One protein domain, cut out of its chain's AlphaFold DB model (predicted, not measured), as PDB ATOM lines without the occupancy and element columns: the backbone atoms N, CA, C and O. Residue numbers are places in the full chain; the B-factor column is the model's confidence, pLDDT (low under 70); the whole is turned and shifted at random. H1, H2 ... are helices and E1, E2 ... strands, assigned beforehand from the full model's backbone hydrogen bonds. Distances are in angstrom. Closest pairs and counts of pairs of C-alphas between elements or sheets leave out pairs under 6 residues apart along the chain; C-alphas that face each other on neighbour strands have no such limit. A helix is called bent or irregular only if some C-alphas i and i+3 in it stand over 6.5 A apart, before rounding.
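Overview. This is residues 586 to 626 and 633 to 698 of the 942 residues of an uncharacterized protein of Rhizophagus irregularis (strain DAOM 181602 / DAOM 197198 / MUCL 43194) (UniProt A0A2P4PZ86). Two helices, H1 and H2, form a helical hairpin, and a third long helix, H4, packs on the first part of H1 and runs the same way, while a small two-strand hairpin, E1 and E2, sits by the first part of H2. The rest of the printed part forms the side away from H1: a short, irregular H5 in a looped region, and a long link from there to H6, which is near H2 and H3 at Phe 693 and near H4 at Leu 697. The 107 printed residues have six named helices and two named strands, in the order H1, H2, H3, H4, E1, E2, H5, H6, and the sheet E1 - E2 is antiparallel. The class is mostly helix, with helices holding 59 and strands 8 of the 67 residues in named elements. The whole is compact, with a radius of gyration of the C-alphas of 13.8 A and spans of 45 by 31 by 20 A.

Along the chain. H1 takes residues 586 to 597, 16.3 A from first to last C-alpha, and begins with C-alpha 586 at (184.293, 241.487, 119.095). H2 takes residues 603 to 616, 19.8 A long, and H3 the four residues 618 to 621. After the cut, H4 takes residues 633 to 647, 20.8 A long, and begins with C-alpha 633 at (200.638, 241.539, 118.357). The strands are E1, residues 651 to 654, and E2, residues 660 to 663. H5 takes residues 671 to 677 and is irregular, with C-alphas 672 and 675 standing 7.7 A apart. H6 takes residues 691 to 697 and ends with C-alpha 697 at (187.622, 222.131, 120.224).

Arrangement. H1 and H2 touch and form a helical hairpin, opposite ways at a shallow tilt of 21 degrees; their closest C-alphas, those of Ile 594 and Val 603, are 6.3 A apart. H1 also touches H4, with residues 587 to 591 alone, and H4 touches H1 with residues 641 to 645 alone. Those two run the same way at a shallow tilt of 32 degrees, and their closest C-alphas, of Ile 588 and Phe 641, are 6.2 A apart. H2 and H4 are apart. The closest C-alphas of H2 and E1 are those of Gln 604 and Pro 652, 6.1 A apart. E1 and E2 form a hairpin, with 133 degrees between their directions; N 653 and O 661 are 2.8 A apart, within hydrogen-bond range, and so are N 663 and O 651, at 2.9 A. H5 touches no helix; beside it in the chain, residues 669 to 670 make a short parallel pairing with residues 683 to 684. H6 is close to H3 but not clearly touching, with the C-alphas of Trp 618 and Phe 693 closest at 6.5 A. H6 is likewise close but not clearly touching to H2, with Asp 615 and Phe 693 as the closest C-alphas at 6.5 A, and to H4, with Leu 646 and Leu 697 closest at 7.1 A. Every O i to N i+4 pair is within hydrogen-bond range in H1, H2, H4 and H6; H5 has 1 of 3, with 3 of 4 O i to N i+3 pairs within range, and H3 is too short for an O i to N i+4 pair.

Size, cuts and confidence. The two C-alphas farthest apart are those of Thr 626 and Ser 657, at 45.7 A. Residues 627 to 632 are not printed, and C-alphas 626 and 633 stand 11.8 A apart across the cut. The link from H5 to H6, residues 678 to 690, is long. The mean pLDDT of the printed part is 85.6, and residue 601, residues 623 to 626 and residues 633 to 638 are under 70.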
ATOM      1  N   ASP A 586     185.747 241.386 118.980       92.31
ATOM      2  CA  ASP A 586     184.293 241.487 119.095       92.31
ATOM      3  C   ASP A 586     183.704 240.165 119.595       92.31
ATOM      4  O   ASP A 586     182.869 240.182 120.497       92.31
ATOM      5  N   VAL A 587     184.192 239.017 119.107       93.19
ATOM      6  CA  VAL A 587     183.791 237.692 119.613       93.19
ATOM      7  C   VAL A 587     184.132 237.534 121.097       93.19
ATOM      8  O   VAL A 587     183.278 237.106 121.874       93.19
ATOM      9  N   ILE A 588     185.341 237.924 121.523       93.00
ATOM     10  CA  ILE A 588     185.725 237.931 122.946       93.00
ATOM     11  C   ILE A 588     184.739 238.777 123.763       93.00
ATOM     12  O   ILE A 588     184.269 238.337 124.817       93.00
ATOM     13  N   SER A 589     184.404 239.975 123.277       93.19
ATOM     14  CA  SER A 589     183.424 240.861 123.909       93.19
ATOM     15  C   SER A 589     182.049 240.194 124.009       93.19
ATOM     16  O   SER A 589     181.489 240.122 125.104       93.19
ATOM     17  N   ARG A 590     181.548 239.587 122.920       94.31
ATOM     18  CA  ARG A 590     180.278 238.838 122.912       94.31
ATOM     19  C   ARG A 590     180.270 237.711 123.944       94.31
ATOM     20  O   ARG A 590     179.315 237.605 124.712       94.31
ATOM     21  N   ILE A 591     181.332 236.902 124.000       94.75
ATOM     22  CA  ILE A 591     181.478 235.808 124.974       94.75
ATOM     23  C   ILE A 591     181.429 236.355 126.403       94.75
ATOM     24  O   ILE A 591     180.699 235.828 127.243       94.75
ATOM     25  N   ASN A 592     182.165 237.428 126.694       93.81
ATOM     26  CA  ASN A 592     182.160 238.040 128.022       93.81
ATOM     27  C   ASN A 592     180.781 238.610 128.394       93.81
ATOM     28  O   ASN A 592     180.343 238.442 129.536       93.81
ATOM     29  N   THR A 593     180.068 239.219 127.444       93.00
ATOM     30  CA  THR A 593     178.693 239.702 127.641       93.00
ATOM     31  C   THR A 593     177.740 238.549 127.959       93.00
ATOM     32  O   THR A 593     177.008 238.625 128.944       93.00
ATOM     33  N   ILE A 594     177.807 237.440 127.210       93.06
ATOM     34  CA  ILE A 594     177.034 236.212 127.473       93.06
ATOM     35  C   ILE A 594     177.328 235.665 128.877       93.06
ATOM     36  O   ILE A 594     176.408 235.354 129.632       93.06
ATOM     37  N   VAL A 595     178.608 235.582 129.257       91.94
ATOM     38  CA  VAL A 595     179.036 235.086 130.576       91.94
ATOM     39  C   VAL A 595     178.506 235.966 131.709       91.94
ATOM     40  O   VAL A 595     178.061 235.445 132.728       91.94
ATOM     41  N   THR A 596     178.524 237.285 131.531       91.44
ATOM     42  CA  THR A 596     178.058 238.239 132.548       91.44
ATOM     43  C   THR A 596     176.537 238.200 132.704       91.44
ATOM     44  O   THR A 596     176.016 238.415 133.795       91.44
ATOM     45  N   ARG A 597     175.812 237.895 131.623       89.38
ATOM     46  CA  ARG A 597     174.350 238.006 131.558       89.38
ATOM     47  C   ARG A 597     173.592 236.691 131.698       89.38
ATOM     48  O   ARG A 597     172.380 236.720 131.567       89.38
ATOM     49  N   ARG A 598     174.241 235.565 132.025       84.56
ATOM     50  CA  ARG A 598     173.661 234.194 132.051       84.56
ATOM     51  C   ARG A 598     172.263 234.024 132.667       84.56
ATOM     52  O   ARG A 598     171.596 233.049 132.338       84.56
ATOM     53  N   LEU A 599     171.848 234.904 133.577       80.62
ATOM     54  CA  LEU A 599     170.543 234.856 134.241       80.62
ATOM     55  C   LEU A 599     169.398 235.490 133.425       80.62
ATOM     56  O   LEU A 599     168.244 235.368 133.825       80.62
ATOM     57  N   GLN A 600     169.689 236.175 132.314       81.62
ATOM     58  CA  GLN A 600     168.680 236.811 131.463       81.62
ATOM     59  C   GLN A 600     167.957 235.810 130.549       81.62
ATOM     60  O   GLN A 600     168.506 234.793 130.114       81.62
ATOM     61  N   SER A 601     166.695 236.120 130.251       68.19
ATOM     62  CA  SER A 601     165.817 235.327 129.394       68.19
ATOM     63  C   SER A 601     166.099 235.600 127.913       68.19
ATOM     64  O   SER A 601     165.492 236.509 127.366       68.19
ATOM     65  N   ASP A 602     167.004 234.827 127.299       82.38
ATOM     66  CA  ASP A 602     167.344 234.778 125.848       82.38
ATOM     67  C   ASP A 602     168.822 234.415 125.595       82.38
ATOM     68  O   ASP A 602     169.190 234.023 124.484       82.38
ATOM     69  N   VAL A 603     169.671 234.491 126.626       89.75
ATOM     70  CA  VAL A 603     171.128 234.268 126.547       89.75
ATOM     71  C   VAL A 603     171.486 232.946 125.878       89.75
ATOM     72  O   VAL A 603     172.453 232.882 125.123       89.75
ATOM     73  N   GLN A 604     170.695 231.893 126.109       88.31
ATOM     74  CA  GLN A 604     170.875 230.604 125.440       88.31
ATOM     75  C   GLN A 604     170.816 230.748 123.914       88.31
ATOM     76  O   GLN A 604     171.687 230.230 123.219       88.31
ATOM     77  N   GLY A 605     169.813 231.462 123.396       89.50
ATOM     78  CA  GLY A 605     169.663 231.715 121.966       89.50
ATOM     79  C   GLY A 605     170.821 232.546 121.417       89.50
ATOM     80  O   GLY A 605     171.375 232.207 120.374       89.50
ATOM     81  N   LYS A 606     171.259 233.579 122.151       92.38
ATOM     82  CA  LYS A 606     172.406 234.418 121.755       92.38
ATOM     83  C   LYS A 606     173.717 233.628 121.725       92.38
ATOM     84  O   LYS A 606     174.475 233.741 120.767       92.38
ATOM     85  N   ALA A 607     173.960 232.785 122.725       92.56
ATOM     86  CA  ALA A 607     175.137 231.923 122.779       92.56
ATOM     87  C   ALA A 607     175.134 230.861 121.672       92.56
ATOM     88  O   ALA A 607     176.170 230.605 121.061       92.56
ATOM     89  N   LEU A 608     173.963 230.293 121.366       91.00
ATOM     90  CA  LEU A 608     173.782 229.360 120.257       91.00
ATOM     91  C   LEU A 608     174.077 230.022 118.906       91.00
ATOM     92  O   LEU A 608     174.795 229.452 118.085       91.00
ATOM     93  N   ASN A 609     173.539 231.223 118.686       93.00
ATOM     94  CA  ASN A 609     173.778 231.991 117.467       93.00
ATOM     95  C   ASN A 609     175.256 232.363 117.331       93.00
ATOM     96  O   ASN A 609     175.805 232.230 116.244       93.00
ATOM     97  N   LEU A 610     175.920 232.750 118.427       94.75
ATOM     98  CA  LEU A 610     177.356 233.032 118.417       94.75
ATOM     99  C   LEU A 610     178.182 231.788 118.088       94.75
ATOM    100  O   LEU A 610     179.118 231.877 117.302       94.75
ATOM    101  N   PHE A 611     177.828 230.626 118.644       92.56
ATOM    102  CA  PHE A 611     178.517 229.374 118.333       92.56
ATOM    103  C   PHE A 611     178.408 229.025 116.845       92.56
ATOM    104  O   PHE A 611     179.421 228.741 116.210       92.56
ATOM    105  N   LYS A 612     177.197 229.103 116.276       92.06
ATOM    106  CA  LYS A 612     176.972 228.884 114.838       92.06
ATOM    107  C   LYS A 612     177.728 229.898 113.982       92.06
ATOM    108  O   LYS A 612     178.370 229.513 113.016       92.06
ATOM    109  N   TYR A 613     177.708 231.170 114.376       93.88
ATOM    110  CA  TYR A 613     178.425 232.228 113.671       93.88
ATOM    111  C   TYR A 613     179.938 231.969 113.633       93.88
ATOM    112  O   TYR A 613     180.555 232.138 112.585       93.88
ATOM    113  N   ILE A 614     180.533 231.539 114.754       92.56
ATOM    114  CA  ILE A 614     181.959 231.189 114.825       92.56
ATOM    115  C   ILE A 614     182.266 229.976 113.943       92.56
ATOM    116  O   ILE A 614     183.267 230.009 113.241       92.56
ATOM    117  N   ASP A 615     181.421 228.940 113.948       92.19
ATOM    118  CA  ASP A 615     181.580 227.759 113.085       92.19
ATOM    119  C   ASP A 615     181.546 228.139 111.591       92.19
ATOM    120  O   ASP A 615     182.420 227.744 110.826       92.19
ATOM    121  N   GLU A 616     180.589 228.977 111.184       92.25
ATOM    122  CA  GLU A 616     180.420 229.427 109.794       92.25
ATOM    123  C   GLU A 616     181.528 230.383 109.319       92.25
ATOM    124  O   GLU A 616     181.873 230.382 108.140       92.25
ATOM    125  N   ASN A 617     182.102 231.187 110.223       90.94
ATOM    126  CA  ASN A 617     183.102 232.215 109.902       90.94
ATOM    127  C   ASN A 617     184.503 231.881 110.445       90.94
ATOM    128  O   ASN A 617     185.355 232.768 110.540       90.94
ATOM    129  N   TRP A 618     184.759 230.622 110.819       90.06
ATOM    130  CA  TRP A 618     185.992 230.224 111.503       90.06
ATOM    131  C   TRP A 618     187.252 230.554 110.704       90.06
ATOM    132  O   TRP A 618     188.204 231.092 111.264       90.06
ATOM    133  N   ASP A 619     187.251 230.270 109.400       86.06
ATOM    134  CA  ASP A 619     188.412 230.513 108.540       86.06
ATOM    135  C   ASP A 619     188.760 232.006 108.439       86.06
ATOM    136  O   ASP A 619     189.936 232.342 108.404       86.06
ATOM    137  N   VAL A 620     187.763 232.900 108.482       84.25
ATOM    138  CA  VAL A 620     187.966 234.362 108.479       84.25
ATOM    139  C   VAL A 620     188.433 234.864 109.849       84.25
ATOM    140  O   VAL A 620     189.276 235.753 109.941       84.25
ATOM    141  N   LEU A 621     187.892 234.301 110.933       84.25
ATOM    142  CA  LEU A 621     188.224 234.693 112.309       84.25
ATOM    143  C   LEU A 621     189.609 234.211 112.756       84.25
ATOM    144  O   LEU A 621     190.230 234.849 113.604       84.25
ATOM    145  N   ASN A 622     190.061 233.075 112.226       76.19
ATOM    146  CA  ASN A 622     191.300 232.401 112.608       76.19
ATOM    147  C   ASN A 622     192.345 232.412 111.478       76.19
ATOM    148  O   ASN A 622     193.222 231.544 111.446       76.19
ATOM    149  N   ASP A 623     192.235 233.353 110.536       67.81
ATOM    150  CA  ASP A 623     193.178 233.453 109.428       67.81
ATOM    151  C   ASP A 623     194.587 233.782 109.952       67.81
ATOM    152  O   ASP A 623     194.819 234.797 110.618       67.81
ATOM    153  N   ASN A 624     195.526 232.873 109.690       54.38
ATOM    154  CA  ASN A 624     196.930 232.984 110.086       54.38
ATOM    155  C   ASN A 624     197.815 233.490 108.930       54.38
ATOM    156  O   ASN A 624     199.019 233.666 109.134       54.38
ATOM    157  N   ASP A 625     197.258 233.749 107.739       44.47
ATOM    158  CA  ASP A 625     198.016 234.260 106.594       44.47
ATOM    159  C   ASP A 625     198.249 235.776 106.705       44.47
ATOM    160  O   ASP A 625     197.602 236.608 106.079       44.47
ATOM    161  N   THR A 626     199.253 236.169 107.491       45.34
ATOM    162  CA  THR A 626     199.907 237.479 107.319       45.34
ATOM    163  C   THR A 626     201.426 237.339 107.384       45.34
ATOM    164  O   THR A 626     202.044 237.384 108.445       45.34
ATOM    165  N   MET A 633     201.941 241.083 117.844       45.59
ATOM    166  CA  MET A 633     200.638 241.539 118.357       45.59
ATOM    167  C   MET A 633     199.482 240.643 117.893       45.59
ATOM    168  O   MET A 633     198.604 240.320 118.691       45.59
ATOM    169  N   THR A 634     199.504 240.190 116.637       46.44
ATOM    170  CA  THR A 634     198.498 239.273 116.071       46.44
ATOM    171  C   THR A 634     198.534 237.895 116.732       46.44
ATOM    172  O   THR A 634     197.485 237.370 117.095       46.44
ATOM    173  N   ASN A 635     199.723 237.364 117.035       50.44
ATOM    174  CA  ASN A 635     199.869 236.098 117.767       50.44
ATOM    175  C   ASN A 635     199.326 236.164 119.208       50.44
ATOM    176  O   ASN A 635     198.715 235.204 119.679       50.44
ATOM    177  N   ASN A 636     199.481 237.301 119.900       53.62
ATOM    178  CA  ASN A 636     198.883 237.499 121.225       53.62
ATOM    179  C   ASN A 636     197.350 237.585 121.160       53.62
ATOM    180  O   ASN A 636     196.678 237.012 122.020       53.62
ATOM    181  N   ASN A 637     196.796 238.261 120.148       59.50
ATOM    182  CA  ASN A 637     195.347 238.375 119.961       59.50
ATOM    183  C   ASN A 637     194.707 237.038 119.560       59.50
ATOM    184  O   ASN A 637     193.679 236.684 120.134       59.50
ATOM    185  N   ASN A 638     195.336 236.252 118.680       69.00
ATOM    186  CA  ASN A 638     194.857 234.909 118.329       69.00
ATOM    187  C   ASN A 638     194.921 233.964 119.536       69.00
ATOM    188  O   ASN A 638     193.968 233.234 119.805       69.00
ATOM    189  N   HIS A 639     195.983 234.039 120.346       76.88
ATOM    190  CA  HIS A 639     196.050 233.274 121.591       76.88
ATOM    191  C   HIS A 639     194.968 233.705 122.596       76.88
ATOM    192  O   HIS A 639     194.340 232.855 123.224       76.88
ATOM    193  N   ALA A 640     194.707 235.009 122.752       82.38
ATOM    194  CA  ALA A 640     193.644 235.509 123.625       82.38
ATOM    195  C   ALA A 640     192.246 235.081 123.144       82.38
ATOM    196  O   ALA A 640     191.439 234.626 123.955       82.38
ATOM    197  N   PHE A 641     191.984 235.168 121.839       88.06
ATOM    198  CA  PHE A 641     190.754 234.718 121.189       88.06
ATOM    199  C   PHE A 641     190.499 233.227 121.422       88.06
ATOM    200  O   PHE A 641     189.472 232.865 122.000       88.06
ATOM    201  N   LEU A 642     191.471 232.371 121.090       87.19
ATOM    202  CA  LEU A 642     191.374 230.926 121.310       87.19
ATOM    203  C   LEU A 642     191.231 230.587 122.796       87.19
ATOM    204  O   LEU A 642     190.399 229.759 123.167       87.19
ATOM    205  N   LYS A 643     191.986 231.257 123.673       89.12
ATOM    206  CA  LYS A 643     191.892 231.056 125.122       89.12
ATOM    207  C   LYS A 643     190.496 231.386 125.646       89.12
ATOM    208  O   LYS A 643     189.933 230.605 126.407       89.12
ATOM    209  N   VAL A 644     189.927 232.525 125.251       90.94
ATOM    210  CA  VAL A 644     188.583 232.936 125.680       90.94
ATOM    211  C   VAL A 644     187.535 231.957 125.171       90.94
ATOM    212  O   VAL A 644     186.713 231.518 125.974       90.94
ATOM    213  N   ILE A 645     187.597 231.571 123.892       91.94
ATOM    214  CA  ILE A 645     186.690 230.573 123.320       91.94
ATOM    215  C   ILE A 645     186.747 229.292 124.144       91.94
ATOM    216  O   ILE A 645     185.707 228.855 124.625       91.94
ATOM    217  N   LEU A 646     187.941 228.736 124.361       90.62
ATOM    218  CA  LEU A 646     188.142 227.404 124.933       90.62
ATOM    219  C   LEU A 646     187.979 227.314 126.458       90.62
ATOM    220  O   LEU A 646     187.638 226.245 126.970       90.62
ATOM    221  N   GLU A 647     188.239 228.396 127.197       91.00
ATOM    222  CA  GLU A 647     188.330 228.364 128.667       91.00
ATOM    223  C   GLU A 647     187.178 229.069 129.387       91.00
ATOM    224  O   GLU A 647     187.001 228.861 130.594       91.00
ATOM    225  N   LYS A 648     186.380 229.885 128.688       92.88
ATOM    226  CA  LYS A 648     185.173 230.492 129.261       92.88
ATOM    227  C   LYS A 648     183.983 229.549 129.141       92.88
ATOM    228  O   LYS A 648     183.818 228.820 128.174       92.88
ATOM    229  N   GLU A 649     183.112 229.608 130.136       92.69
ATOM    230  CA  GLU A 649     181.852 228.867 130.174       92.69
ATOM    231  C   GLU A 649     180.755 229.657 129.445       92.69
ATOM    232  O   GLU A 649     180.009 230.420 130.059       92.69
ATOM    233  N   TRP A 650     180.688 229.552 128.124       92.62
ATOM    234  CA  TRP A 650     179.732 230.326 127.320       92.62
ATOM    235  C   TRP A 650     178.899 229.465 126.375       92.62
ATOM    236  O   TRP A 650     177.901 229.947 125.845       92.62
ATOM    237  N   ILE A 651     179.258 228.192 126.200       91.25
ATOM    238  CA  ILE A 651     178.534 227.284 125.318       91.25
ATOM    239  C   ILE A 651     177.329 226.685 126.053       91.25
ATOM    240  O   ILE A 651     177.519 226.092 127.119       91.25
ATOM    241  N   PRO A 652     176.113 226.765 125.486       90.50
ATOM    242  CA  PRO A 652     174.956 226.055 126.012       90.50
ATOM    243  C   PRO A 652     175.116 224.544 125.783       90.50
ATOM    244  O   PRO A 652     175.291 224.086 124.657       90.50
ATOM    245  N   SER A 653     175.061 223.767 126.859       91.50
ATOM    246  CA  SER A 653     175.250 222.309 126.869       91.50
ATOM    247  C   SER A 653     174.314 221.656 127.884       91.50
ATOM    248  O   SER A 653     173.735 222.352 128.715       91.50
ATOM    249  N   PHE A 654     174.172 220.335 127.842       89.88
ATOM    250  CA  PHE A 654     173.328 219.581 128.768       89.88
ATOM    251  C   PHE A 654     174.174 218.688 129.662       89.88
ATOM    252  O   PHE A 654     175.023 217.946 129.166       89.88
ATOM    253  N   ASP A 655     173.959 218.777 130.974       88.56
ATOM    254  CA  ASP A 655     174.622 217.918 131.953       88.56
ATOM    255  C   ASP A 655     173.998 216.508 132.020       88.56
ATOM    256  O   ASP A 655     173.060 216.173 131.292       88.56
ATOM    257  N   ALA A 656     174.511 215.672 132.926       84.25
ATOM    258  CA  ALA A 656     174.027 214.304 133.128       84.25
ATOM    259  C   ALA A 656     172.549 214.211 133.559       84.25
ATOM    260  O   ALA A 656     171.948 213.146 133.438       84.25
ATOM    261  N   SER A 657     171.962 215.305 134.059       82.69
ATOM    262  CA  SER A 657     170.547 215.396 134.440       82.69
ATOM    263  C   SER A 657     169.671 215.974 133.322       82.69
ATOM    264  O   SER A 657     168.514 216.299 133.574       82.69
ATOM    265  N   GLU A 658     170.212 216.123 132.106       83.19
ATOM    266  CA  GLU A 658     169.553 216.770 130.962       83.19
ATOM    267  C   GLU A 658     169.209 218.248 131.237       83.19
ATOM    268  O   GLU A 658     168.345 218.835 130.584       83.19
ATOM    269  N   LYS A 659     169.897 218.884 132.197       87.06
ATOM    270  CA  LYS A 659     169.708 220.298 132.520       87.06
ATOM    271  C   LYS A 659     170.648 221.157 131.681       87.06
ATOM    272  O   LYS A 659     171.837 220.863 131.556       87.06
ATOM    273  N   LEU A 660     170.116 222.254 131.145       86.50
ATOM    274  CA  LEU A 660     170.904 223.250 130.428       86.50
ATOM    275  C   LEU A 660     171.918 223.921 131.370       86.50
ATOM    276  O   LEU A 660     171.545 224.502 132.393       86.50
ATOM    277  N   VAL A 661     173.189 223.885 130.983       90.06
ATOM    278  CA  VAL A 661     174.324 224.513 131.667       90.06
ATOM    279  C   VAL A 661     175.262 225.183 130.660       90.06
ATOM    280  O   VAL A 661     175.388 224.747 129.513       90.06
ATOM    281  N   PHE A 662     175.950 226.239 131.093       91.50
ATOM    282  CA  PHE A 662     176.995 226.882 130.300       91.50
ATOM    283  C   PHE A 662     178.351 226.247 130.601       91.50
ATOM    284  O   PHE A 662     178.825 226.318 131.734       91.50
ATOM    285  N   SER A 663     178.974 225.653 129.588       91.75
ATOM    286  CA  SER A 663     180.217 224.892 129.729       91.75
ATOM    287  C   SER A 663     181.370 225.519 128.962       91.75
ATOM    288  O   SER A 663     181.181 226.290 128.017       91.75
ATOM    289  N   LYS A 664     182.588 225.178 129.390       92.00
ATOM    290  CA  LYS A 664     183.813 225.437 128.624       92.00
ATOM    291  C   LYS A 664     183.874 224.448 127.467       92.00
ATOM    292  O   LYS A 664     183.681 223.263 127.746       92.00
ATOM    293  N   PRO A 665     184.215 224.860 126.235       89.56
ATOM    294  CA  PRO A 665     184.332 223.907 125.136       89.56
ATOM    295  C   PRO A 665     185.334 222.780 125.411       89.56
ATOM    296  O   PRO A 665     185.047 221.633 125.097       89.56
ATOM    297  N   LYS A 666     186.443 223.065 126.117       86.69
ATOM    298  CA  LYS A 666     187.410 222.041 126.573       86.69
ATOM    299  C   LYS A 666     186.815 220.971 127.507       86.69
ATOM    300  O   LYS A 666     187.399 219.905 127.670       86.69
ATOM    301  N   ASN A 667     185.690 221.265 128.161       87.56
ATOM    302  CA  ASN A 667     185.063 220.398 129.162       87.56
ATOM    303  C   ASN A 667     183.722 219.811 128.701       87.56
ATOM    304  O   ASN A 667     183.088 219.100 129.481       87.56
ATOM    305  N   CYS A 668     183.276 220.103 127.480       90.00
ATOM    306  CA  CYS A 668     182.087 219.500 126.888       90.00
ATOM    307  C   CYS A 668     182.433 218.792 125.576       90.00
ATOM    308  O   CYS A 668     183.558 218.892 125.092       90.00
ATOM    309  N   TYR A 669     181.481 218.028 125.046       89.00
ATOM    310  CA  TYR A 669     181.666 217.209 123.846       89.00
ATOM    311  C   TYR A 669     180.482 217.338 122.899       89.00
ATOM    312  O   TYR A 669     179.371 217.679 123.314       89.00
ATOM    313  N   CYS A 670     180.714 217.031 121.626       87.69
ATOM    314  CA  CYS A 670     179.677 217.051 120.605       87.69
ATOM    315  C   CYS A 670     178.673 215.896 120.751       87.69
ATOM    316  O   CYS A 670     178.927 214.876 121.398       87.69
ATOM    317  N   GLN A 671     177.526 216.035 120.085       86.06
ATOM    318  CA  GLN A 671     176.446 215.047 120.113       86.06
ATOM    319  C   GLN A 671     176.882 213.633 119.686       86.06
ATOM    320  O   GLN A 671     176.302 212.652 120.152       86.06
ATOM    321  N   LYS A 672     177.902 213.510 118.824       86.44
ATOM    322  CA  LYS A 672     178.446 212.220 118.365       86.44
ATOM    323  C   LYS A 672     178.926 211.358 119.536       86.44
ATOM    324  O   LYS A 672     178.660 210.160 119.555       86.44
ATOM    325  N   ASP A 673     179.548 211.978 120.537       88.50
ATOM    326  CA  ASP A 673     180.141 211.285 121.684       88.50
ATOM    327  C   ASP A 673     179.206 211.249 122.902       88.50
ATOM    328  O   ASP A 673     179.598 210.807 123.985       88.50
ATOM    329  N   LYS A 674     177.936 211.660 122.739       89.75
ATOM    330  CA  LYS A 674     176.932 211.706 123.816       89.75
ATOM    331  C   LYS A 674     176.888 210.409 124.620       89.75
ATOM    332  O   LYS A 674     176.912 210.431 125.848       89.75
ATOM    333  N   ASN A 675     176.858 209.264 123.948       90.69
ATOM    334  CA  ASN A 675     176.751 207.964 124.613       90.69
ATOM    335  C   ASN A 675     178.054 207.509 125.295       90.69
ATOM    336  O   ASN A 675     178.001 206.617 126.136       90.69
ATOM    337  N   LEU A 676     179.195 208.140 125.002       91.38
ATOM    338  CA  LEU A 676     180.486 207.846 125.631       91.38
ATOM    339  C   LEU A 676     180.751 208.691 126.881       91.38
ATOM    340  O   LEU A 676     181.529 208.264 127.732       91.38
ATOM    341  N   ILE A 677     180.114 209.865 127.000       91.75
ATOM    342  CA  ILE A 677     180.491 210.858 128.019       91.75
ATOM    343  C   ILE A 677     179.339 211.534 128.779       91.75
ATOM    344  O   ILE A 677     179.599 212.209 129.770       91.75
ATOM    345  N   SER A 678     178.079 211.364 128.360       88.12
ATOM    346  CA  SER A 678     176.913 212.093 128.910       88.12
ATOM    347  C   SER A 678     176.710 212.031 130.427       88.12
ATOM    348  O   SER A 678     176.075 212.924 130.975       88.12
ATOM    349  N   LEU A 679     177.222 211.015 131.128       88.94
ATOM    350  CA  LEU A 679     177.134 210.916 132.591       88.94
ATOM    351  C   LEU A 679     178.302 211.612 133.307       88.94
ATOM    352  O   LEU A 679     178.254 211.803 134.520       88.94
ATOM    353  N   VAL A 680     179.363 211.957 132.574       90.88
ATOM    354  CA  VAL A 680     180.642 212.459 133.103       90.88
ATOM    355  C   VAL A 680     180.918 213.896 132.674       90.88
ATOM    356  O   VAL A 680     181.554 214.646 133.414       90.88
ATOM    357  N   SER A 681     180.496 214.298 131.479       91.38
ATOM    358  CA  SER A 681     180.735 215.640 130.947       91.38
ATOM    359  C   SER A 681     179.527 216.156 130.164       91.38
ATOM    360  O   SER A 681     178.824 215.357 129.541       91.38
ATOM    361  N   PRO A 682     179.284 217.480 130.169       91.56
ATOM    362  CA  PRO A 682     178.191 218.072 129.414       91.56
ATOM    363  C   PRO A 682     178.320 217.849 127.904       91.56
ATOM    364  O   PRO A 682     179.427 217.823 127.360       91.56
ATOM    365  N   VAL A 683     177.184 217.740 127.218       90.50
ATOM    366  CA  VAL A 683     177.116 217.486 125.771       90.50
ATOM    367  C   VAL A 683     176.384 218.623 125.066       90.50
ATOM    368  O   VAL A 683     175.362 219.109 125.554       90.50
ATOM    369  N   ILE A 684     176.905 219.061 123.921       89.88
ATOM    370  CA  ILE A 684     176.259 220.053 123.062       89.88
ATOM    371  C   ILE A 684     175.405 219.367 121.986       89.88
ATOM    372  O   ILE A 684     175.851 218.438 121.315       89.88
ATOM    373  N   GLU A 685     174.186 219.866 121.775       82.25
ATOM    374  CA  GLU A 685     173.254 219.366 120.748       82.25
ATOM    375  C   GLU A 685     173.392 220.114 119.408       82.25
ATOM    376  O   GLU A 685     172.423 220.303 118.675       82.25
ATOM    377  N   ILE A 686     174.600 220.574 119.077       79.88
ATOM    378  CA  ILE A 686     174.891 221.282 117.825       79.88
ATOM    379  C   ILE A 686     175.871 220.456 117.010       79.88
ATOM    380  O   ILE A 686     176.859 219.936 117.533       79.88
ATOM    381  N   LYS A 687     175.609 220.369 115.708       84.31
ATOM    382  CA  LYS A 687     176.568 219.850 114.743       84.31
ATOM    383  C   LYS A 687     177.547 220.961 114.362       84.31
ATOM    384  O   LYS A 687     177.115 222.010 113.901       84.31
ATOM    385  N   VAL A 688     178.836 220.697 114.546       87.06
ATOM    386  CA  VAL A 688     179.933 221.543 114.058       87.06
ATOM    387  C   VAL A 688     180.203 221.169 112.604       87.06
ATOM    388  O   VAL A 688     180.323 219.979 112.300       87.06
ATOM    389  N   ASN A 689     180.243 222.153 111.709       88.62
ATOM    390  CA  ASN A 689     180.466 221.928 110.283       88.62
ATOM    391  C   ASN A 689     181.914 222.211 109.870       88.62
ATOM    392  O   ASN A 689     182.412 221.545 108.965       88.62
ATOM    393  N   ASN A 690     182.597 223.158 110.517       90.31
ATOM    394  CA  ASN A 690     183.974 223.502 110.185       90.31
ATOM    395  C   ASN A 690     184.965 222.513 110.823       90.31
ATOM    396  O   ASN A 690     185.075 222.408 112.047       90.31
ATOM    397  N   GLU A 691     185.724 221.798 109.988       88.25
ATOM    398  CA  GLU A 691     186.671 220.767 110.438       88.25
ATOM    399  C   GLU A 691     187.823 221.342 111.275       88.25
ATOM    400  O   GLU A 691     188.209 220.750 112.284       88.25
ATOM    401  N   LYS A 692     188.349 222.518 110.909       89.12
ATOM    402  CA  LYS A 692     189.428 223.164 111.672       89.12
ATOM    403  C   LYS A 692     188.926 223.628 113.034       89.12
ATOM    404  O   LYS A 692     189.654 223.501 114.019       89.12
ATOM    405  N   PHE A 693     187.704 224.156 113.112       90.50
ATOM    406  CA  PHE A 693     187.108 224.537 114.391       90.50
ATOM    407  C   PHE A 693     186.906 223.308 115.281       90.50
ATOM    408  O   PHE A 693     187.315 223.318 116.442       90.50
ATOM    409  N   LEU A 694     186.382 222.214 114.717       89.56
ATOM    410  CA  LEU A 694     186.206 220.934 115.408       89.56
ATOM    411  C   LEU A 694     187.519 220.418 116.030       89.56
ATOM    412  O   LEU A 694     187.515 219.997 117.188       89.56
ATOM    413  N   GLN A 695     188.636 220.512 115.298       88.06
ATOM    414  CA  GLN A 695     189.973 220.155 115.793       88.06
ATOM    415  C   GLN A 695     190.422 221.038 116.967       88.06
ATOM    416  O   GLN A 695     190.944 220.533 117.958       88.06
ATOM    417  N   HIS A 696     190.186 222.355 116.910       87.56
ATOM    418  CA  HIS A 696     190.546 223.267 118.009       87.56
ATOM    419  C   HIS A 696     189.713 223.029 119.273       87.56
ATOM    420  O   HIS A 696     190.197 223.257 120.384       87.56
ATOM    421  N   LEU A 697     188.472 222.564 119.115       88.31
ATOM    422  CA  LEU A 697     187.622 222.131 120.224       88.31
ATOM    423  C   LEU A 697     188.055 220.772 120.804       88.31
ATOM    424  O   LEU A 697     187.690 220.456 121.935       88.31
ATOM    425  N   GLY A 698     188.838 219.986 120.056       87.00
ATOM    426  CA  GLY A 698     189.231 218.623 120.413       87.00
ATOM    427  C   GLY A 698     188.090 217.610 120.285       87.00
ATOM    428  O   GLY A 698     188.079 216.607 120.995       87.00
TER     429      GLY A 698